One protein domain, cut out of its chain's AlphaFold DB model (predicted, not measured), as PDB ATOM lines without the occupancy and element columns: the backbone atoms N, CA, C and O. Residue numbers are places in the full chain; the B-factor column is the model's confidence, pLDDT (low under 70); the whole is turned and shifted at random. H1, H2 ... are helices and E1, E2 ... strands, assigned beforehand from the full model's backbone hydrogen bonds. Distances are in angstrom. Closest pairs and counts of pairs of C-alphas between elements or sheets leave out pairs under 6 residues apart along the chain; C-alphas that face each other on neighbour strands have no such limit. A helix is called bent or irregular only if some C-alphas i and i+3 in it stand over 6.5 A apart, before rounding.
ATOM      1  N   ARG A 213     -11.762 -29.630  32.345       83.19
ATOM      2  CA  ARG A 213     -12.458 -30.654  31.544       83.19
ATOM      3  C   ARG A 213     -13.861 -30.929  32.084       83.19
ATOM      4  O   ARG A 213     -14.824 -30.848  31.326       83.19
ATOM      5  N   VAL A 214     -13.991 -31.152  33.394       82.25
ATOM      6  CA  VAL A 214     -15.287 -31.358  34.061       82.25
ATOM      7  C   VAL A 214     -16.195 -30.150  33.850       82.25
ATOM      8  O   VAL A 214     -17.334 -30.301  33.419       82.25
ATOM      9  N   ARG A 215     -15.690 -28.927  34.057       82.19
ATOM     10  CA  ARG A 215     -16.464 -27.703  33.807       82.19
ATOM     11  C   ARG A 215     -16.928 -27.594  32.353       82.19
ATOM     12  O   ARG A 215     -18.048 -27.155  32.107       82.19
ATOM     13  N   GLN A 216     -16.079 -27.950  31.389       81.31
ATOM     14  CA  GLN A 216     -16.452 -27.955  29.977       81.31
ATOM     15  C   GLN A 216     -17.569 -28.968  29.698       81.31
ATOM     16  O   GLN A 216     -18.534 -28.609  29.026       81.31
ATOM     17  N   ALA A 217     -17.462 -30.189  30.229       78.44
ATOM     18  CA  ALA A 217     -18.487 -31.221  30.086       78.44
ATOM     19  C   ALA A 217     -19.828 -30.785  30.707       78.44
ATOM     20  O   ALA A 217     -20.866 -30.875  30.056       78.44
ATOM     21  N   GLU A 218     -19.801 -30.213  31.914       78.12
ATOM     22  CA  GLU A 218     -20.987 -29.669  32.588       78.12
ATOM     23  C   GLU A 218     -21.643 -28.538  31.780       78.12
ATOM     24  O   GLU A 218     -22.856 -28.536  31.553       78.12
ATOM     25  N   ASN A 219     -20.846 -27.595  31.264       79.00
ATOM     26  CA  ASN A 219     -21.353 -26.524  30.402       79.00
ATOM     27  C   ASN A 219     -21.997 -27.075  29.122       79.00
ATOM     28  O   ASN A 219     -23.041 -26.578  28.700       79.00
ATOM     29  N   LEU A 220     -21.385 -28.100  28.520       80.12
ATOM     30  CA  LEU A 220     -21.884 -28.744  27.308       80.12
ATOM     31  C   LEU A 220     -23.223 -29.458  27.554       80.12
ATOM     32  O   LEU A 220     -24.038 -29.523  26.641       80.12
ATOM     33  N   MET A 221     -23.479 -29.950  28.770       79.00
ATOM     34  CA  MET A 221     -24.690 -30.713  29.111       79.00
ATOM     35  C   MET A 221     -25.836 -29.871  29.693       79.00
ATOM     36  O   MET A 221     -26.998 -30.273  29.610       79.00
ATOM     37  N   ASN A 222     -25.560 -28.673  30.208       80.44
ATOM     38  CA  ASN A 222     -26.570 -27.840  30.869       80.44
ATOM     39  C   ASN A 222     -27.758 -27.469  29.948       80.44
ATOM     40  O   ASN A 222     -28.921 -27.724  30.268       80.44
ATOM     41  N   TYR A 223     -27.479 -26.927  28.760       84.31
ATOM     42  CA  TYR A 223     -28.517 -26.555  27.787       84.31
ATOM     43  C   TYR A 223     -29.285 -27.760  27.220       84.31
ATOM     44  O   TYR A 223     -30.517 -27.692  27.168       84.31
ATOM     45  N   PRO A 224     -28.627 -28.878  26.857       88.19
ATOM     46  CA  PRO A 224     -29.303 -30.129  26.532       88.19
ATOM     47  C   PRO A 224     -30.366 -30.544  27.549       88.19
ATOM     48  O   PRO A 224     -31.468 -30.922  27.153       88.19
ATOM     49  N   HIS A 225     -30.084 -30.440  28.850       83.56
ATOM     50  CA  HIS A 225     -31.053 -30.793  29.890       83.56
ATOM     51  C   HIS A 225     -32.269 -29.873  29.903       83.56
ATOM     52  O   HIS A 225     -33.405 -30.353  29.987       83.56
ATOM     53  N   ILE A 226     -32.044 -28.564  29.774       86.69
ATOM     54  CA  ILE A 226     -33.122 -27.575  29.685       86.69
ATOM     55  C   ILE A 226     -34.009 -27.882  28.473       86.69
ATOM     56  O   ILE A 226     -35.233 -27.974  28.609       86.69
ATOM     57  N   ASP A 227     -33.408 -28.113  27.307       88.12
ATOM     58  CA  ASP A 227     -34.145 -28.369  26.072       88.12
ATOM     59  C   ASP A 227     -34.873 -29.721  26.100       88.12
ATOM     60  O   ASP A 227     -36.017 -29.807  25.651       88.12
ATOM     61  N   GLN A 228     -34.293 -30.763  26.704       87.50
ATOM     62  CA  GLN A 228     -34.964 -32.051  26.913       87.50
ATOM     63  C   GLN A 228     -36.165 -31.945  27.866       87.50
ATOM     64  O   GLN A 228     -37.208 -32.564  27.620       87.50
ATOM     65  N   ALA A 229     -36.050 -31.170  28.948       87.69
ATOM     66  CA  ALA A 229     -37.157 -30.923  29.868       87.69
ATOM     67  C   ALA A 229     -38.270 -30.112  29.189       87.69
ATOM     68  O   ALA A 229     -39.445 -30.489  29.247       87.69
ATOM     69  N   ALA A 230     -37.902 -29.047  28.472       90.06
ATOM     70  CA  ALA A 230     -38.836 -28.211  27.731       90.06
ATOM     71  C   ALA A 230     -39.538 -28.993  26.606       90.06
ATOM     72  O   ALA A 230     -40.750 -28.860  26.425       90.06
ATOM     73  N   TRP A 231     -38.824 -29.881  25.905       92.06
ATOM     74  CA  TRP A 231     -39.362 -30.714  24.823       92.06
ATOM     75  C   TRP A 231     -40.603 -31.507  25.242       92.06
ATOM     76  O   TRP A 231     -41.592 -31.574  24.503       92.06
ATOM     77  N   LYS A 232     -40.585 -32.075  26.455       89.00
ATOM     78  CA  LYS A 232     -41.707 -32.849  27.010       89.00
ATOM     79  C   LYS A 232     -42.974 -32.008  27.175       89.00
ATOM     80  O   LYS A 232     -44.065 -32.556  27.033       89.00
ATOM     81  N   MET A 233     -42.825 -30.706  27.420       91.75
ATOM     82  CA  MET A 233     -43.924 -29.753  27.602       91.75
ATOM     83  C   MET A 233     -44.387 -29.102  26.289       91.75
ATOM     84  O   MET A 233     -45.515 -28.625  26.211       91.75
ATOM     85  N   MET A 234     -43.550 -29.096  25.248       92.69
ATOM     86  CA  MET A 234     -43.885 -28.504  23.947       92.69
ATOM     87  C   MET A 234     -44.963 -29.290  23.195       92.69
ATOM     88  O   MET A 234     -44.963 -30.525  23.175       92.69
ATOM     89  N   GLY A 235     -45.833 -28.568  22.482       92.12
ATOM     90  CA  GLY A 235     -46.753 -29.167  21.521       92.12
ATOM     91  C   GLY A 235     -46.030 -29.655  20.251       92.12
ATOM     92  O   GLY A 235     -44.934 -29.186  19.931       92.12
ATOM     93  N   PRO A 236     -46.642 -30.552  19.449       90.25
ATOM     94  CA  PRO A 236     -46.019 -31.074  18.227       90.25
ATOM     95  C   PRO A 236     -45.624 -30.002  17.200       90.25
ATOM     96  O   PRO A 236     -44.685 -30.206  16.436       90.25
ATOM     97  N   LYS A 237     -46.334 -28.863  17.157       90.44
ATOM     98  CA  LYS A 237     -46.029 -27.744  16.250       90.44
ATOM     99  C   LYS A 237     -44.730 -27.028  16.636       90.44
ATOM    100  O   LYS A 237     -43.930 -26.734  15.755       90.44
ATOM    101  N   ASP A 238     -44.492 -26.809  17.925       91.75
ATOM    102  CA  ASP A 238     -43.282 -26.128  18.402       91.75
ATOM    103  C   ASP A 238     -42.060 -27.036  18.288       91.75
ATOM    104  O   ASP A 238     -41.008 -26.611  17.809       91.75
ATOM    105  N   ARG A 239     -42.233 -28.327  18.602       92.62
ATOM    106  CA  ARG A 239     -41.221 -29.365  18.352       92.62
ATOM    107  C   ARG A 239     -40.785 -29.360  16.893       92.62
ATOM    108  O   ARG A 239     -39.600 -29.247  16.607       92.62
ATOM    109  N   LYS A 240     -41.753 -29.367  15.971       89.88
ATOM    110  CA  LYS A 240     -41.537 -29.281  14.520       89.88
ATOM    111  C   LYS A 240     -40.716 -28.068  14.076       89.88
ATOM    112  O   LYS A 240     -40.067 -28.166  13.037       89.88
ATOM    113  N   ASN A 241     -40.776 -26.949  14.793       90.31
ATOM    114  CA  ASN A 241     -39.999 -25.747  14.480       90.31
ATOM    115  C   ASN A 241     -38.572 -25.809  15.041       90.31
ATOM    116  O   ASN A 241     -37.701 -25.090  14.567       90.31
ATOM    117  N   ARG A 242     -38.332 -26.662  16.043       89.19
ATOM    118  CA  ARG A 242     -37.018 -26.850  16.662       89.19
ATOM    119  C   ARG A 242     -36.201 -27.993  16.054       89.19
ATOM    120  O   ARG A 242     -34.999 -28.018  16.308       89.19
ATOM    121  N   THR A 243     -36.787 -28.911  15.281       91.81
ATOM    122  CA  THR A 243     -36.042 -29.985  14.587       91.81
ATOM    123  C   THR A 243     -35.467 -29.545  13.246       91.81
ATOM    124  O   THR A 243     -35.765 -28.463  12.747       91.81
ATOM    125  N   LEU A 244     -34.716 -30.451  12.609       92.50
ATOM    126  CA  LEU A 244     -34.433 -30.368  11.181       92.50
ATOM    127  C   LEU A 244     -35.732 -30.296  10.359       92.50
ATOM    128  O   LEU A 244     -36.710 -30.978  10.699       92.50
ATOM    129  N   PRO A 245     -35.755 -29.512   9.264       91.19
ATOM    130  CA  PRO A 245     -36.908 -29.440   8.371       91.19
ATOM    131  C   PRO A 245     -37.152 -30.776   7.660       91.19
ATOM    132  O   PRO A 245     -38.303 -31.202   7.520       91.19
ATOM    133  N   ARG A 246     -36.073 -31.453   7.246       94.81
ATOM    134  CA  ARG A 246     -36.087 -32.799   6.676       94.81
ATOM    135  C   ARG A 246     -34.854 -33.577   7.137       94.81
ATOM    136  O   ARG A 246     -33.799 -32.996   7.356       94.81
ATOM    137  N   THR A 247     -35.004 -34.887   7.267       95.81
ATOM    138  CA  THR A 247     -33.921 -35.844   7.513       95.81
ATOM    139  C   THR A 247     -34.295 -37.206   6.924       95.81
ATOM    140  O   THR A 247     -35.385 -37.374   6.357       95.81
ATOM    141  N   VAL A 248     -33.409 -38.189   7.047       95.12
ATOM    142  CA  VAL A 248     -33.711 -39.576   6.699       95.12
ATOM    143  C   VAL A 248     -34.653 -40.173   7.741       95.12
ATOM    144  O   VAL A 248     -34.310 -40.312   8.908       95.12
ATOM    145  N   ILE A 249     -35.863 -40.542   7.317       94.12
ATOM    146  CA  ILE A 249     -36.889 -41.129   8.201       94.12
ATOM    147  C   ILE A 249     -37.050 -42.638   8.001       94.12
ATOM    148  O   ILE A 249     -37.694 -43.312   8.802       94.12
ATOM    149  N   GLN A 250     -36.495 -43.170   6.913       93.38
ATOM    150  CA  GLN A 250     -36.472 -44.595   6.618       93.38
ATOM    151  C   GLN A 250     -35.270 -44.903   5.725       93.38
ATOM    152  O   GLN A 250     -35.066 -44.219   4.721       93.38
ATOM    153  N   ALA A 251     -34.521 -45.950   6.060       92.06
ATOM    154  CA  ALA A 251     -33.440 -46.486   5.242       92.06
ATOM    155  C   ALA A 251     -33.444 -48.015   5.336       92.06
ATOM    156  O   ALA A 251     -33.720 -48.555   6.405       92.06
ATOM    157  N   THR A 252     -33.194 -48.695   4.220       87.56
ATOM    158  CA  THR A 252     -33.062 -50.156   4.160       87.56
ATOM    159  C   THR A 252     -32.038 -50.557   3.104       87.56
ATOM    160  O   THR A 252     -31.978 -49.926   2.044       87.56
ATOM    161  N   ALA A 253     -31.231 -51.579   3.405       82.12
ATOM    162  CA  ALA A 253     -30.140 -52.057   2.557       82.12
ATOM    163  C   ALA A 253     -30.144 -53.580   2.323       82.12
ATOM    164  O   ALA A 253     -29.620 -54.013   1.300       82.12
ATOM    165  N   ILE A 254     -30.760 -54.395   3.193       71.69
ATOM    166  CA  ILE A 254     -30.664 -55.874   3.109       71.69
ATOM    167  C   ILE A 254     -31.283 -56.460   1.829       71.69
ATOM    168  O   ILE A 254     -30.717 -57.362   1.219       71.69
ATOM    169  N   ARG A 255     -32.473 -55.998   1.418       73.12
ATOM    170  CA  ARG A 255     -33.183 -56.554   0.238       73.12
ATOM    171  C   ARG A 255     -33.137 -55.640  -0.974       73.12
ATOM    172  O   ARG A 255     -33.096 -56.097  -2.110       73.12
ATOM    173  N   ARG A 256     -33.227 -54.336  -0.728       81.38
ATOM    174  CA  ARG A 256     -33.199 -53.295  -1.749       81.38
ATOM    175  C   ARG A 256     -32.802 -51.998  -1.078       81.38
ATOM    176  O   ARG A 256     -33.465 -51.602  -0.127       81.38
ATOM    177  N   TRP A 257     -31.808 -51.319  -1.637       86.31
ATOM    178  CA  TRP A 257     -31.474 -49.966  -1.220       86.31
ATOM    179  C   TRP A 257     -32.684 -49.041  -1.401       86.31
ATOM    180  O   TRP A 257     -33.189 -48.859  -2.517       86.31
ATOM    181  N   ARG A 258     -33.186 -48.482  -0.300       91.25
ATOM    182  CA  ARG A 258     -34.253 -47.476  -0.319       91.25
ATOM    183  C   ARG A 258     -34.076 -46.518   0.845       91.25
ATOM    184  O   ARG A 258     -34.056 -46.937   1.996       91.25
ATOM    185  N   VAL A 259     -34.063 -45.229   0.525       94.00
ATOM    186  CA  VAL A 259     -33.983 -44.134   1.493       94.00
ATOM    187  C   VAL A 259     -35.173 -43.204   1.288       94.00
ATOM    188  O   VAL A 259     -35.493 -42.842   0.156       94.00
ATOM    189  N   LYS A 260     -35.846 -42.827   2.377       95.69
ATOM    190  CA  LYS A 260     -36.945 -41.856   2.377       95.69
ATOM    191  C   LYS A 260     -36.559 -40.648   3.216       95.69
ATOM    192  O   LYS A 260     -36.259 -40.786   4.402       95.69
ATOM    193  N   ILE A 261     -36.649 -39.471   2.606       96.44
ATOM    194  CA  ILE A 261     -36.357 -38.193   3.254       96.44
ATOM    195  C   ILE A 261     -37.664 -37.470   3.535       96.44
ATOM    196  O   ILE A 261     -38.477 -37.223   2.644       96.44
ATOM    197  N   GLY A 262     -37.871 -37.114   4.794       94.50
ATOM    198  CA  GLY A 262     -39.103 -36.491   5.248       94.50
ATOM    199  C   GLY A 262     -38.894 -35.719   6.534       94.50
ATOM    200  O   GLY A 262     -37.770 -35.519   6.981       94.50
ATOM    201  N   ARG A 263     -39.992 -35.256   7.124       91.12
ATOM    202  CA  ARG A 263     -39.931 -34.522   8.384       91.12
ATOM    203  C   ARG A 263     -39.716 -35.497   9.551       91.12
ATOM    204  O   ARG A 263     -40.425 -36.506   9.580       91.12
ATOM    205  N   PRO A 264     -38.809 -35.205  10.503       88.69
ATOM    206  CA  PRO A 264     -38.644 -36.015  11.706       88.69
ATOM    207  C   PRO A 264     -39.967 -36.197  12.460       88.69
ATOM    208  O   PRO A 264     -40.794 -35.277  12.512       88.69
ATOM    209  N   ASP A 265     -40.156 -37.364  13.077       83.62
ATOM    210  CA  ASP A 265     -41.313 -37.589  13.939       83.62
ATOM    211  C   ASP A 265     -41.208 -36.716  15.200       83.62
ATOM    212  O   ASP A 265     -40.304 -36.859  16.020       83.62
ATOM    213  N   CYS A 266     -42.154 -35.789  15.345       85.69
ATOM    214  CA  CYS A 266     -42.230 -34.852  16.467       85.69
ATOM    215  C   CYS A 266     -43.283 -35.267  17.510       85.69
ATOM    216  O   CYS A 266     -43.617 -34.480  18.402       85.69
ATOM    217  N   LEU A 267     -43.847 -36.474  17.391       85.94
ATOM    218  CA  LEU A 267     -44.802 -37.024  18.353       85.94
ATOM    219  C   LEU A 267     -44.102 -37.559  19.608       85.94
ATOM    220  O   LEU A 267     -44.678 -37.517  20.697       85.94
ATOM    221  N   SER A 268     -42.845 -37.994  19.476       85.31
ATOM    222  CA  SER A 268     -42.037 -38.473  20.598       85.31
ATOM    223  C   SER A 268     -41.886 -37.417  21.698       85.31
ATOM    224  O   SER A 268     -41.642 -36.235  21.439       85.31
ATOM    225  N   LYS A 269     -41.986 -37.865  22.957       82.69
ATOM    226  CA  LYS A 269     -41.664 -37.057  24.146       82.69
ATOM    227  C   LYS A 269     -40.158 -36.980  24.425       82.69
ATOM    228  O   LYS A 269     -39.761 -36.264  25.338       82.69
ATOM    229  N   PHE A 270     -39.336 -37.697  23.663       84.44
ATOM    230  CA  PHE A 270     -37.880 -37.611  23.724       84.44
ATOM    231  C   PHE A 270     -37.382 -36.676  22.625       84.44
ATOM    232  O   PHE A 270     -37.803 -36.807  21.472       84.44
ATOM    233  N   ALA A 271     -36.516 -35.731  22.993       86.06
ATOM    234  CA  ALA A 271     -35.892 -34.837  22.029       86.06
ATOM    235  C   ALA A 271     -34.969 -35.644  21.098       86.06
ATOM    236  O   ALA A 271     -34.255 -36.527  21.580       86.06
ATOM    237  N   PRO A 272     -34.973 -35.379  19.780       88.19
ATOM    238  CA  PRO A 272     -34.054 -36.047  18.867       88.19
ATOM    239  C   PRO A 272     -32.599 -35.610  19.135       88.19
ATOM    240  O   PRO A 272     -32.390 -34.484  19.608       88.19
ATOM    241  N   PRO A 273     -31.591 -36.440  18.793       88.31
ATOM    242  CA  PRO A 273     -30.174 -36.123  19.004       88.31
ATOM    243  C   PRO A 273     -29.768 -34.746  18.468       88.31
ATOM    244  O   PRO A 273     -29.167 -33.975  19.205       88.31
ATOM    245  N   PHE A 274     -30.233 -34.369  17.269       92.56
ATOM    246  CA  PHE A 274     -29.995 -33.040  16.685       92.56
ATOM    247  C   PHE A 274     -30.352 -31.875  17.612       92.56
ATOM    248  O   PHE A 274     -29.612 -30.902  17.705       92.56
ATOM    249  N   VAL A 275     -31.496 -31.950  18.299       91.38
ATOM    250  CA  VAL A 275     -31.922 -30.878  19.212       91.38
ATOM    251  C   VAL A 275     -31.009 -30.832  20.433       91.38
ATOM    252  O   VAL A 275     -30.651 -29.748  20.882       91.38
ATOM    253  N   THR A 276     -30.610 -32.003  20.930       89.44
ATOM    254  CA  THR A 276     -29.724 -32.141  22.090       89.44
ATOM    255  C   THR A 276     -28.326 -31.603  21.774       89.44
ATOM    256  O   THR A 276     -27.829 -30.748  22.497       89.44
ATOM    257  N   GLU A 277     -27.713 -32.024  20.666       89.88
ATOM    258  CA  GLU A 277     -26.374 -31.575  20.261       89.88
ATOM    259  C   GLU A 277     -26.348 -30.100  19.855       89.88
ATOM    260  O   GLU A 277     -25.420 -29.376  20.216       89.88
ATOM    261  N   ARG A 278     -27.396 -29.599  19.182       92.31
ATOM    262  CA  ARG A 278     -27.512 -28.160  18.911       92.31
ATOM    263  C   ARG A 278     -27.532 -27.359  20.211       92.31
ATOM    264  O   ARG A 278     -26.783 -26.392  20.323       92.31
ATOM    265  N   ALA A 279     -28.350 -27.766  21.183       90.81
ATOM    266  CA  ALA A 279     -28.416 -27.099  22.480       90.81
ATOM    267  C   ALA A 279     -27.064 -27.151  23.210       90.81
ATOM    268  O   ALA A 279     -26.660 -26.161  23.814       90.81
ATOM    269  N   ALA A 280     -26.334 -28.267  23.110       89.06
ATOM    270  CA  ALA A 280     -24.993 -28.407  23.677       89.06
ATOM    271  C   ALA A 280     -24.026 -27.362  23.107       89.06
ATOM    272  O   ALA A 280     -23.360 -26.640  23.849       89.06
ATOM    273  N   LEU A 281     -23.992 -27.229  21.779       90.38
ATOM    274  CA  LEU A 281     -23.130 -26.267  21.099       90.38
ATOM    275  C   LEU A 281     -23.527 -24.817  21.407       90.38
ATOM    276  O   LEU A 281     -22.647 -23.998  21.675       90.38
ATOM    277  N   GLU A 282     -24.826 -24.510  21.433       89.25
ATOM    278  CA  GLU A 282     -25.366 -23.186  21.785       89.25
ATOM    279  C   GLU A 282     -25.080 -22.794  23.241       89.25
ATOM    280  O   GLU A 282     -24.861 -21.621  23.537       89.25
ATOM    281  N   GLY A 283     -25.050 -23.773  24.150       85.19
ATOM    282  CA  GLY A 283     -24.695 -23.577  25.555       85.19
ATOM    283  C   GLY A 283     -23.190 -23.495  25.824       85.19
ATOM    284  O   GLY A 283     -22.775 -23.113  26.918       85.19
ATOM    285  N   SER A 284     -22.366 -23.855  24.841       86.00
ATOM    286  CA  SER A 284     -20.912 -23.900  24.976       86.00
ATOM    287  C   SER A 284     -20.239 -22.569  24.619       86.00
ATOM    288  O   SER A 284     -20.824 -21.671  24.010       86.00
ATOM    289  N   TYR A 285     -18.937 -22.474  24.902       82.69
ATOM    290  CA  TYR A 285     -18.092 -21.364  24.446       82.69
ATOM    291  C   TYR A 285     -17.999 -21.248  22.910       82.69
ATOM    292  O   TYR A 285     -17.505 -20.238  22.410       82.69
ATOM    293  N   LEU A 286     -18.479 -22.251  22.159       84.44
ATOM    294  CA  LEU A 286     -18.470 -22.262  20.696       84.44
ATOM    295  C   LEU A 286     -19.660 -21.534  20.063       84.44
ATOM    296  O   LEU A 286     -19.624 -21.307  18.856       84.44
ATOM    297  N   ASN A 287     -20.683 -21.145  20.834       89.25
ATOM    298  CA  ASN A 287     -21.908 -20.536  20.301       89.25
ATOM    299  C   ASN A 287     -21.628 -19.357  19.357       89.25
ATOM    300  O   ASN A 287     -22.208 -19.267  18.278       89.25
ATOM    301  N   PHE A 288     -20.668 -18.500  19.722       88.00
ATOM    302  CA  PHE A 288     -20.277 -17.353  18.907       88.00
ATOM    303  C   PHE A 288     -19.750 -17.743  17.529       88.00
ATOM    304  O   PHE A 288     -19.891 -16.952  16.617       88.00
ATOM    305  N   PHE A 289     -19.188 -18.938  17.347       88.69
ATOM    306  CA  PHE A 289     -18.682 -19.403  16.054       88.69
ATOM    307  C   PHE A 289     -19.742 -20.108  15.206       88.69
ATOM    308  O   PHE A 289     -19.508 -20.326  14.020       88.69
ATOM    309  N   LEU A 290     -20.896 -20.477  15.778       90.88
ATOM    310  CA  LEU A 290     -21.867 -21.321  15.078       90.88
ATOM    311  C   LEU A 290     -22.461 -20.646  13.843       90.88
ATOM    312  O   LEU A 290     -22.713 -21.315  12.842       90.88
ATOM    313  N   ASP A 291     -22.641 -19.330  13.922       91.19
ATOM    314  CA  ASP A 291     -23.218 -18.500  12.865       91.19
ATOM    315  C   ASP A 291     -22.156 -17.827  11.979       91.19
ATOM    316  O   ASP A 291     -22.500 -17.193  10.980       91.19
ATOM    317  N   HIS A 292     -20.865 -17.977  12.301       91.88
ATOM    318  CA  HIS A 292     -19.798 -17.424  11.473       91.88
ATOM    319  C   HIS A 292     -19.691 -18.175  10.140       91.88
ATOM    320  O   HIS A 292     -19.799 -19.405  10.107       91.88
ATOM    321  N   PRO A 293     -19.435 -17.455   9.033       91.62
ATOM    322  CA  PRO A 293     -19.209 -18.089   7.747       91.62
ATOM    323  C   PRO A 293     -17.945 -18.949   7.793       91.62
ATOM    324  O   PRO A 293     -16.918 -18.553   8.351       91.62
ATOM    325  N   LEU A 294     -18.012 -20.122   7.171       89.25
ATOM    326  CA  LEU A 294     -16.863 -21.010   7.048       89.25
ATOM    327  C   LEU A 294     -15.815 -20.396   6.099       89.25
ATOM    328  O   LEU A 294     -16.186 -19.922   5.021       89.25
ATOM    329  N   PRO A 295     -14.504 -20.467   6.418       87.00
ATOM    330  CA  PRO A 295     -13.453 -19.787   5.651       87.00
ATOM    331  C   PRO A 295     -13.410 -20.135   4.156       87.00
ATOM    332  O   PRO A 295     -13.059 -19.290   3.339       87.00
ATOM    333  N   ASN A 296     -13.787 -21.367   3.798       87.00
ATOM    334  CA  ASN A 296     -13.718 -21.890   2.430       87.00
ATOM    335  C   ASN A 296     -15.096 -22.241   1.839       87.00
ATOM    336  O   ASN A 296     -15.165 -22.853   0.776       87.00
ATOM    337  N   LEU A 297     -16.196 -21.898   2.522       84.62
ATOM    338  CA  LEU A 297     -17.559 -22.217   2.083       84.62
ATOM    339  C   LEU A 297     -18.469 -21.007   2.310       84.62
ATOM    340  O   LEU A 297     -19.109 -20.864   3.351       84.62
ATOM    341  N   SER A 298     -18.512 -20.128   1.306       82.00
ATOM    342  CA  SER A 298     -19.329 -18.913   1.350       82.00
ATOM    343  C   SER A 298     -20.810 -19.243   1.548       82.00
ATOM    344  O   SER A 298     -21.346 -20.157   0.920       82.00
ATOM    345  N   GLY A 299     -21.469 -18.500   2.438       85.75
ATOM    346  CA  GLY A 299     -22.888 -18.678   2.753       85.75
ATOM    347  C   GLY A 299     -23.218 -19.912   3.597       85.75
ATOM    348  O   GLY A 299     -24.398 -20.195   3.784       85.75
ATOM    349  N   ARG A 300     -22.211 -20.639   4.102       90.19
ATOM    350  CA  ARG A 300     -22.390 -21.775   5.017       90.19
ATOM    351  C   ARG A 300     -21.751 -21.506   6.368       90.19
ATOM    352  O   ARG A 300     -20.733 -20.819   6.445       90.19
ATOM    353  N   ASN A 301     -22.323 -22.083   7.416       92.88
ATOM    354  CA  ASN A 301     -21.826 -21.970   8.786       92.88
ATOM    355  C   ASN A 301     -21.787 -23.338   9.495       92.88
ATOM    356  O   ASN A 301     -22.122 -24.377   8.919       92.88
ATOM    357  N   CYS A 302     -21.364 -23.364  10.759       92.69
ATOM    358  CA  CYS A 302     -21.272 -24.612  11.520       92.69
ATOM    359  C   CYS A 302     -22.644 -25.244  11.807       92.69
ATOM    360  O   CYS A 302     -22.716 -26.455  12.010       92.69
ATOM    361  N   ARG A 303     -23.744 -24.476  11.788       92.31
ATOM    362  CA  ARG A 303     -25.099 -25.042  11.924       92.31
ATOM    363  C   ARG A 303     -25.495 -25.862  10.702       92.31
ATOM    364  O   ARG A 303     -26.132 -26.900  10.866       92.31
ATOM    365  N   ASP A 304     -25.088 -25.441   9.502       92.25
ATOM    366  CA  ASP A 304     -25.278 -26.238   8.284       92.25
ATOM    367  C   ASP A 304     -24.522 -27.569   8.370       92.25
ATOM    368  O   ASP A 304     -25.064 -28.615   8.015       92.25
ATOM    369  N   LEU A 305     -23.285 -27.540   8.884       92.62
ATOM    370  CA  LEU A 305     -22.481 -28.748   9.091       92.62
ATOM    371  C   LEU A 305     -23.115 -29.678  10.125       92.62
ATOM    372  O   LEU A 305     -23.207 -30.877   9.878       92.62
ATOM    373  N   LEU A 306     -23.609 -29.135  11.241       93.94
ATOM    374  CA  LEU A 306     -24.340 -29.906  12.246       93.94
ATOM    375  C   LEU A 306     -25.595 -30.554  11.643       93.94
ATOM    376  O   LEU A 306     -25.864 -31.731  11.869       93.94
ATOM    377  N   ALA A 307     -26.360 -29.813  10.839       94.62
ATOM    378  CA  ALA A 307     -27.530 -30.358  10.164       94.62
ATOM    379  C   ALA A 307     -27.158 -31.494   9.197       94.62
ATOM    380  O   ALA A 307     -27.790 -32.549   9.224       94.62
ATOM    381  N   ALA A 308     -26.115 -31.305   8.383       95.19
ATOM    382  CA  ALA A 308     -25.600 -32.334   7.480       95.19
ATOM    383  C   ALA A 308     -25.142 -33.586   8.241       95.19
ATOM    384  O   ALA A 308     -25.500 -34.701   7.860       95.19
ATOM    385  N   TRP A 309     -24.416 -33.396   9.345       95.81
ATOM    386  CA  TRP A 309     -23.973 -34.468  10.228       95.81
ATOM    387  C   TRP A 309     -25.149 -35.294  10.745       95.81
ATOM    388  O   TRP A 309     -25.149 -36.516  10.619       95.81
ATOM    389  N   HIS A 310     -26.207 -34.645  11.232       95.75
ATOM    390  CA  HIS A 310     -27.371 -35.367  11.740       95.75
ATOM    391  C   HIS A 310     -28.183 -36.082  10.659       95.75
ATOM    392  O   HIS A 310     -28.755 -37.131  10.942       95.75
ATOM    393  N   VAL A 311     -28.191 -35.597   9.414       96.38
ATOM    394  CA  VAL A 311     -28.772 -36.354   8.289       96.38
ATOM    395  C   VAL A 311     -27.995 -37.655   8.049       96.38
ATOM    396  O   VAL A 311     -28.606 -38.702   7.821       96.38
ATOM    397  N   ILE A 312     -26.660 -37.606   8.121       95.81
ATOM    398  CA  ILE A 312     -25.786 -38.786   7.993       95.81
ATOM    399  C   ILE A 312     -25.999 -39.736   9.172       95.81
ATOM    400  O   ILE A 312     -26.150 -40.941   8.974       95.81
ATOM    401  N   LEU A 313     -26.063 -39.198  10.389       93.25
ATOM    402  CA  LEU A 313     -26.275 -39.981  11.598       93.25
ATOM    403  C   LEU A 313     -27.637 -40.686  11.585       93.25
ATOM    404  O   LEU A 313     -27.706 -41.878  11.870       93.25
ATOM    405  N   ASP A 314     -28.712 -39.995  11.198       93.50
ATOM    406  CA  ASP A 314     -30.048 -40.591  11.089       93.50
ATOM    407  C   ASP A 314     -30.074 -41.728  10.053       93.50
ATOM    408  O   ASP A 314     -30.672 -42.781  10.298       93.50
ATOM    409  N   LEU A 315     -29.380 -41.558   8.917       94.44
ATOM    410  CA  LEU A 315     -29.190 -42.621   7.926       94.44
ATOM    411  C   LEU A 315     -28.465 -43.827   8.539       94.44
ATOM    412  O   LEU A 315     -28.960 -44.950   8.438       94.44
ATOM    413  N   ALA A 316     -27.326 -43.592   9.193       91.50
ATOM    414  CA  ALA A 316     -26.515 -44.636   9.806       91.50
ATOM    415  C   ALA A 316     -27.294 -45.399  10.887       91.50
ATOM    416  O   ALA A 316     -27.325 -46.626  10.867       91.50
ATOM    417  N   LEU A 317     -28.009 -44.697  11.771       88.69
ATOM    418  CA  LEU A 317     -28.835 -45.300  12.821       88.69
ATOM    419  C   LEU A 317     -29.966 -46.162  12.253       88.69
ATOM    420  O   LEU A 317     -30.306 -47.199  12.827       88.69
ATOM    421  N   LEU A 318     -30.583 -45.746  11.145       90.25
ATOM    422  CA  LEU A 318     -31.636 -46.527  10.496       90.25
ATOM    423  C   LEU A 318     -31.086 -47.786   9.828       90.25
ATOM    424  O   LEU A 318     -31.694 -48.844   9.973       90.25
ATOM    425  N   LEU A 319     -29.935 -47.694   9.162       88.88
ATOM    426  CA  LEU A 319     -29.270 -48.856   8.574       88.88
ATOM    427  C   LEU A 319     -28.739 -49.811   9.655       88.88
ATOM    428  O   LEU A 319     -28.899 -51.023   9.541       88.88
ATOM    429  N   ALA A 320     -28.197 -49.281  10.753       86.38
ATOM    430  CA  ALA A 320     -27.670 -50.074  11.858       86.38
ATOM    431  C   ALA A 320     -28.745 -50.924  12.558       86.38
ATOM    432  O   ALA A 320     -28.457 -52.019  13.036       86.38
ATOM    433  N   LYS A 321     -30.014 -50.483  12.565       83.75
ATOM    434  CA  LYS A 321     -31.145 -51.288  13.072       83.75
ATOM    435  C   LYS A 321     -31.353 -52.592  12.298       83.75
ATOM    436  O   LYS A 321     -31.958 -53.518  12.843       83.75
ATOM    437  N   GLU A 322     -30.896 -52.660  11.049       78.94
ATOM    438  CA  GLU A 322     -30.971 -53.869  10.230       78.94
ATOM    439  C   GLU A 322     -29.868 -54.886  10.584       78.94
ATOM    440  O   GLU A 322     -30.037 -56.071  10.315       78.94
ATOM    441  N   LEU A 323     -28.794 -54.471  11.271       77.19
ATOM    442  CA  LEU A 323     -27.601 -55.284  11.564       77.19
ATOM    443  C   LEU A 323     -27.744 -56.247  12.762       77.19
ATOM    444  O   LEU A 323     -26.753 -56.576  13.410       77.19
ATOM    445  N   ARG A 324     -28.963 -56.679  13.120       62.09
ATOM    446  CA  ARG A 324     -29.216 -57.440  14.363       62.09
ATOM    447  C   ARG A 324     -28.258 -58.632  14.530       62.09
ATOM    448  O   ARG A 324     -28.268 -59.532  13.701       62.09
ATOM    449  N   ALA A 325     -27.515 -58.621  15.646       57.53
ATOM    450  CA  ALA A 325     -26.704 -59.701  16.226       57.53
ATOM    451  C   ALA A 325     -26.144 -60.700  15.202       57.53
ATOM    452  O   ALA A 325     -26.504 -61.880  15.202       57.53
ATOM    453  N   MET A 326     -25.281 -60.218  14.308       62.69
ATOM    454  CA  MET A 326     -24.647 -61.099  13.338       62.69
ATOM    455  C   MET A 326     -23.714 -62.081  14.047       62.69
ATOM    456  O   MET A 326     -22.817 -61.692  14.792       62.69
ATOM    457  N   GLN A 327     -23.949 -63.372  13.817       68.62
ATOM    458  CA  GLN A 327     -23.150 -64.453  14.394       68.62
ATOM    459  C   GLN A 327     -21.866 -64.728  13.612       68.62
ATOM    460  O   GLN A 327     -21.062 -65.523  14.073       68.62
ATOM    461  N   THR A 328     -21.675 -64.108  12.451       78.44
ATOM    462  CA  THR A 328     -20.496 -64.233  11.584       78.44
ATOM    463  C   THR A 328     -20.189 -62.876  10.961       78.44
ATOM    464  O   THR A 328     -21.093 -62.052  10.819       78.44
ATOM    465  N   LEU A 329     -18.932 -62.638  10.586       85.38
ATOM    466  CA  LEU A 329     -18.516 -61.449   9.841       85.38
ATOM    467  C   LEU A 329     -17.803 -61.884   8.561       85.38
ATOM    468  O   LEU A 329     -16.579 -61.850   8.461       85.38
ATOM    469  N   THR A 330     -18.578 -62.338   7.582       87.62
ATOM    470  CA  THR A 330     -18.046 -62.688   6.261       87.62
ATOM    471  C   THR A 330     -17.674 -61.436   5.451       87.62
ATOM    472  O   THR A 330     -18.073 -60.316   5.770       87.62
ATOM    473  N   LEU A 331     -16.965 -61.605   4.329       83.19
ATOM    474  CA  LEU A 331     -16.690 -60.502   3.391       83.19
ATOM    475  C   LEU A 331     -17.963 -59.807   2.872       83.19
ATOM    476  O   LEU A 331     -17.955 -58.601   2.620       83.19
ATOM    477  N   ALA A 332     -19.055 -60.559   2.705       80.56
ATOM    478  CA  ALA A 332     -20.343 -59.998   2.307       80.56
ATOM    479  C   ALA A 332     -20.954 -59.163   3.444       80.56
ATOM    480  O   ALA A 332     -21.424 -58.047   3.216       80.56
ATOM    481  N   ASP A 333     -20.866 -59.674   4.670       83.44
ATOM    482  CA  ASP A 333     -21.369 -59.029   5.879       83.44
ATOM    483  C   ASP A 333     -20.646 -57.709   6.179       83.44
ATOM    484  O   ASP A 333     -21.285 -56.722   6.544       83.44
ATOM    485  N   ILE A 334     -19.330 -57.643   5.952       86.06
ATOM    486  CA  ILE A 334     -18.515 -56.436   6.179       86.06
ATOM    487  C   ILE A 334     -19.073 -55.227   5.435       86.06
ATOM    488  O   ILE A 334     -19.151 -54.137   6.003       86.06
ATOM    489  N   ARG A 335     -19.499 -55.393   4.179       78.50
ATOM    490  CA  ARG A 335     -20.071 -54.284   3.394       78.50
ATOM    491  C   ARG A 335     -21.365 -53.758   4.006       78.50
ATOM    492  O   ARG A 335     -21.616 -52.556   3.964       78.50
ATOM    493  N   HIS A 336     -22.166 -54.646   4.589       81.38
ATOM    494  CA  HIS A 336     -23.402 -54.271   5.262       81.38
ATOM    495  C   HIS A 336     -23.131 -53.594   6.609       81.38
ATOM    496  O   HIS A 336     -23.687 -52.531   6.866       81.38
ATOM    497  N   VAL A 337     -22.236 -54.142   7.437       85.75
ATOM    498  CA  VAL A 337     -21.930 -53.593   8.774       85.75
ATOM    499  C   VAL A 337     -21.151 -52.292   8.709       85.75
ATOM    500  O   VAL A 337     -21.336 -51.425   9.556       85.75
ATOM    501  N   SER A 338     -20.315 -52.107   7.687       87.88
ATOM    502  CA  SER A 338     -19.632 -50.830   7.454       87.88
ATOM    503  C   SER A 338     -20.563 -49.727   6.938       87.88
ATOM    504  O   SER A 338     -20.108 -48.604   6.743       87.88
ATOM    505  N   LEU A 339     -21.862 -50.015   6.757       88.81
ATOM    506  CA  LEU A 339     -22.895 -49.044   6.380       88.81
ATOM    507  C   LEU A 339     -22.540 -48.265   5.102       88.81
ATOM    508  O   LEU A 339     -22.764 -47.058   5.016       88.81
ATOM    509  N   GLN A 340     -21.963 -48.944   4.107       87.69
ATOM    510  CA  GLN A 340     -21.438 -48.277   2.915       87.69
ATOM    511  C   GLN A 340     -22.546 -47.602   2.104       87.69
ATOM    512  O   GLN A 340     -23.537 -48.224   1.718       87.69
ATOM    513  N   VAL A 341     -22.324 -46.330   1.779       89.50
ATOM    514  CA  VAL A 341     -23.189 -45.526   0.909       89.50
ATOM    515  C   VAL A 341     -22.330 -44.926  -0.191       89.50
ATOM    516  O   VAL A 341     -21.237 -44.424   0.070       89.50
ATOM    517  N   SER A 342     -22.801 -44.975  -1.438       90.31
ATOM    518  CA  SER A 342     -22.065 -44.350  -2.536       90.31
ATOM    519  C   SER A 342     -22.054 -42.827  -2.382       90.31
ATOM    520  O   SER A 342     -23.029 -42.227  -1.929       90.31
ATOM    521  N   VAL A 343     -20.969 -42.184  -2.817       93.81
ATOM    522  CA  VAL A 343     -20.827 -40.718  -2.758       93.81
ATOM    523  C   VAL A 343     -21.980 -40.015  -3.479       93.81
ATOM    524  O   VAL A 343     -22.551 -39.060  -2.957       93.81
ATOM    525  N   ALA A 344     -22.371 -40.514  -4.656       94.81
ATOM    526  CA  ALA A 344     -23.479 -39.959  -5.429       94.81
ATOM    527  C   ALA A 344     -24.812 -40.024  -4.665       94.81
ATOM    528  O   ALA A 344     -25.577 -39.059  -4.666       94.81
ATOM    529  N   GLU A 345     -25.073 -41.138  -3.980       93.75
ATOM    530  CA  GLU A 345     -26.293 -41.312  -3.197       93.75
ATOM    531  C   GLU A 345     -26.280 -40.446  -1.935       93.75
ATOM    532  O   GLU A 345     -27.279 -39.796  -1.626       93.75
ATOM    533  N   LEU A 346     -25.142 -40.361  -1.244       94.50
ATOM    534  CA  LEU A 346     -24.989 -39.480  -0.092       94.50
ATOM    535  C   LEU A 346     -25.190 -38.008  -0.482       94.50
ATOM    536  O   LEU A 346     -25.921 -37.285   0.194       94.50
ATOM    537  N   HIS A 347     -24.620 -37.572  -1.608       94.88
ATOM    538  CA  HIS A 347     -24.847 -36.232  -2.150       94.88
ATOM    539  C   HIS A 347     -26.325 -35.981  -2.456       94.88
ATOM    540  O   HIS A 347     -26.851 -34.926  -2.099       94.88
ATOM    541  N   ARG A 348     -27.014 -36.943  -3.083       95.31
ATOM    542  CA  ARG A 348     -28.454 -36.854  -3.351       95.31
ATOM    543  C   ARG A 348     -29.247 -36.684  -2.052       95.31
ATOM    544  O   ARG A 348     -30.112 -35.812  -1.979       95.31
ATOM    545  N   ILE A 349     -28.927 -37.482  -1.032       96.06
ATOM    546  CA  ILE A 349     -29.589 -37.446   0.277       96.06
ATOM    547  C   ILE A 349     -29.384 -36.094   0.962       96.06
ATOM    548  O   ILE A 349     -30.356 -35.473   1.390       96.06
ATOM    549  N   LEU A 350     -28.141 -35.615   1.032       95.12
ATOM    550  CA  LEU A 350     -27.812 -34.340   1.669       95.12
ATOM    551  C   LEU A 350     -28.479 -33.161   0.956       95.12
ATOM    552  O   LEU A 350     -29.073 -32.315   1.620       95.12
ATOM    553  N   ARG A 351     -28.460 -33.125  -0.384       93.25
ATOM    554  CA  ARG A 351     -29.139 -32.073  -1.161       93.25
ATOM    555  C   ARG A 351     -30.636 -32.031  -0.873       93.25
ATOM    556  O   ARG A 351     -31.184 -30.966  -0.604       93.25
ATOM    557  N   GLU A 352     -31.287 -33.193  -0.891       94.88
ATOM    558  CA  GLU A 352     -32.729 -33.296  -0.673       94.88
ATOM    559  C   GLU A 352     -33.132 -32.953   0.776       94.88
ATOM    560  O   GLU A 352     -34.147 -32.282   0.992       94.88
ATOM    561  N   ALA A 353     -32.354 -33.394   1.770       94.69
ATOM    562  CA  ALA A 353     -32.634 -33.151   3.186       94.69
ATOM    563  C   ALA A 353     -32.350 -31.700   3.605       94.69
ATOM    564  O   ALA A 353     -33.146 -31.101   4.327       94.69
ATOM    565  N   LEU A 354     -31.252 -31.120   3.117       92.12
ATOM    566  CA  LEU A 354     -30.818 -29.765   3.466       92.12
ATOM    567  C   LEU A 354     -31.393 -28.684   2.540       92.12
ATOM    568  O   LEU A 354     -31.061 -27.513   2.701       92.12
ATOM    569  N   LEU A 355     -32.261 -29.062   1.592       89.50
ATOM    570  CA  LEU A 355     -32.929 -28.149   0.655       89.50
ATOM    571  C   LEU A 355     -31.936 -27.286  -0.147       89.50
ATOM    572  O   LEU A 355     -32.166 -26.100  -0.372       89.50
TER     573      LEU A 355
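Overview. This is residues 213 to 355 of the 358 residues of an uncharacterized protein of Bradyrhizobium elkanii (UniProt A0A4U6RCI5). A long helix, H5, runs through the middle, with the strand hairpin E1 E2 packed along one side of it and H7 crossing it at a steep tilt and packing on the hairpin too. Near the first end of H5, H3 packs on it and the bent helix H1 crosses H3, while H6 lies out beyond the other end of H5. The 143 printed residues hold seven named helices and three named strands, in the order H1 H2 E1 E2 H3 H4 E3 H5 H6 H7, and the class is mostly helix; E1 and E2 make an antiparallel sheet. The whole is only just compact, close to loose, with a radius of gyration of the C-alphas of 17.3 A and spans of 45 by 38 by 36 A.

Along the chain. H1, residues 213 to 233, begins at C-alpha 213 at (-12.458, -30.654, 31.544). By its hydrogen bonds it was assigned as one helix, but it is bent: C-alphas 220 and 223 are 7.0 A apart, between arms H1a, residues 213 to 220, and H1b, residues 223 to 233, 15.7 A long. H2 is residues 236 to 242, E1 247 to 252, 14.7 A long, and E2 258 to 262. H3, residues 273 to 283, is 15.2 A long; H4 is 287 to 290 and E3 297 to 301. H5, residues 302 to 320, is 26.3 A long and begins at (-21.272, -24.612, 11.520). H6 is residues 331 to 337; H7, residues 343 to 354, is 16.1 A long and ends at (-30.818, -29.765, 3.466).

Arrangement. H3 and H5 are the hubs, touching three helices each. E1 has 16 pairs of C-alphas within 8 A of H5, the closest Thr 247 and Val 311, 5.2 A. In the hairpin, N 249 and O 260 are 3.0 A apart and N 260 and O 250 2.8 A, within hydrogen-bond range. H7 touches H5 at a steep tilt of 61 degrees, opposite ways, closest at C-alphas 308 and 350, 6.5 A. The closest C-alphas of E2 and H7 are 261 and 353, 6.3 A. H3 touches H5 at a shallow tilt of 29 degrees, opposite ways, closest at C-alphas 274 and 310, 6.1 A. H1b touches H3 at a steep tilt of 50 degrees, closest at C-alphas 224 and 276, 4.9 A. H2 is close to H1b but not clearly touching, C-alphas 231 and 239 being 6.9 A apart. H4 only just touches H5, with 3 pairs of C-alphas within 8 A, the closest 290 and 302, 4.9 A. E3 pairs with no named strand. H6 and H7 are apart. Every O i to N i+4 pair is within hydrogen-bond range in H1a, H2, H3, H5 and H7; H1b has 5 of 7, H6 has 1 of 3 beside 3 of 4 O i to N i+3 pairs, and H4 is too short for an i+4 pair.

Size, cuts and confidence. The two C-alphas farthest apart, Met 233 and Leu 331, are 47.7 A apart. The printed part has no cut and no long link. Mean pLDDT of the printed part is 87.9; residues 324 to 327 are under 70.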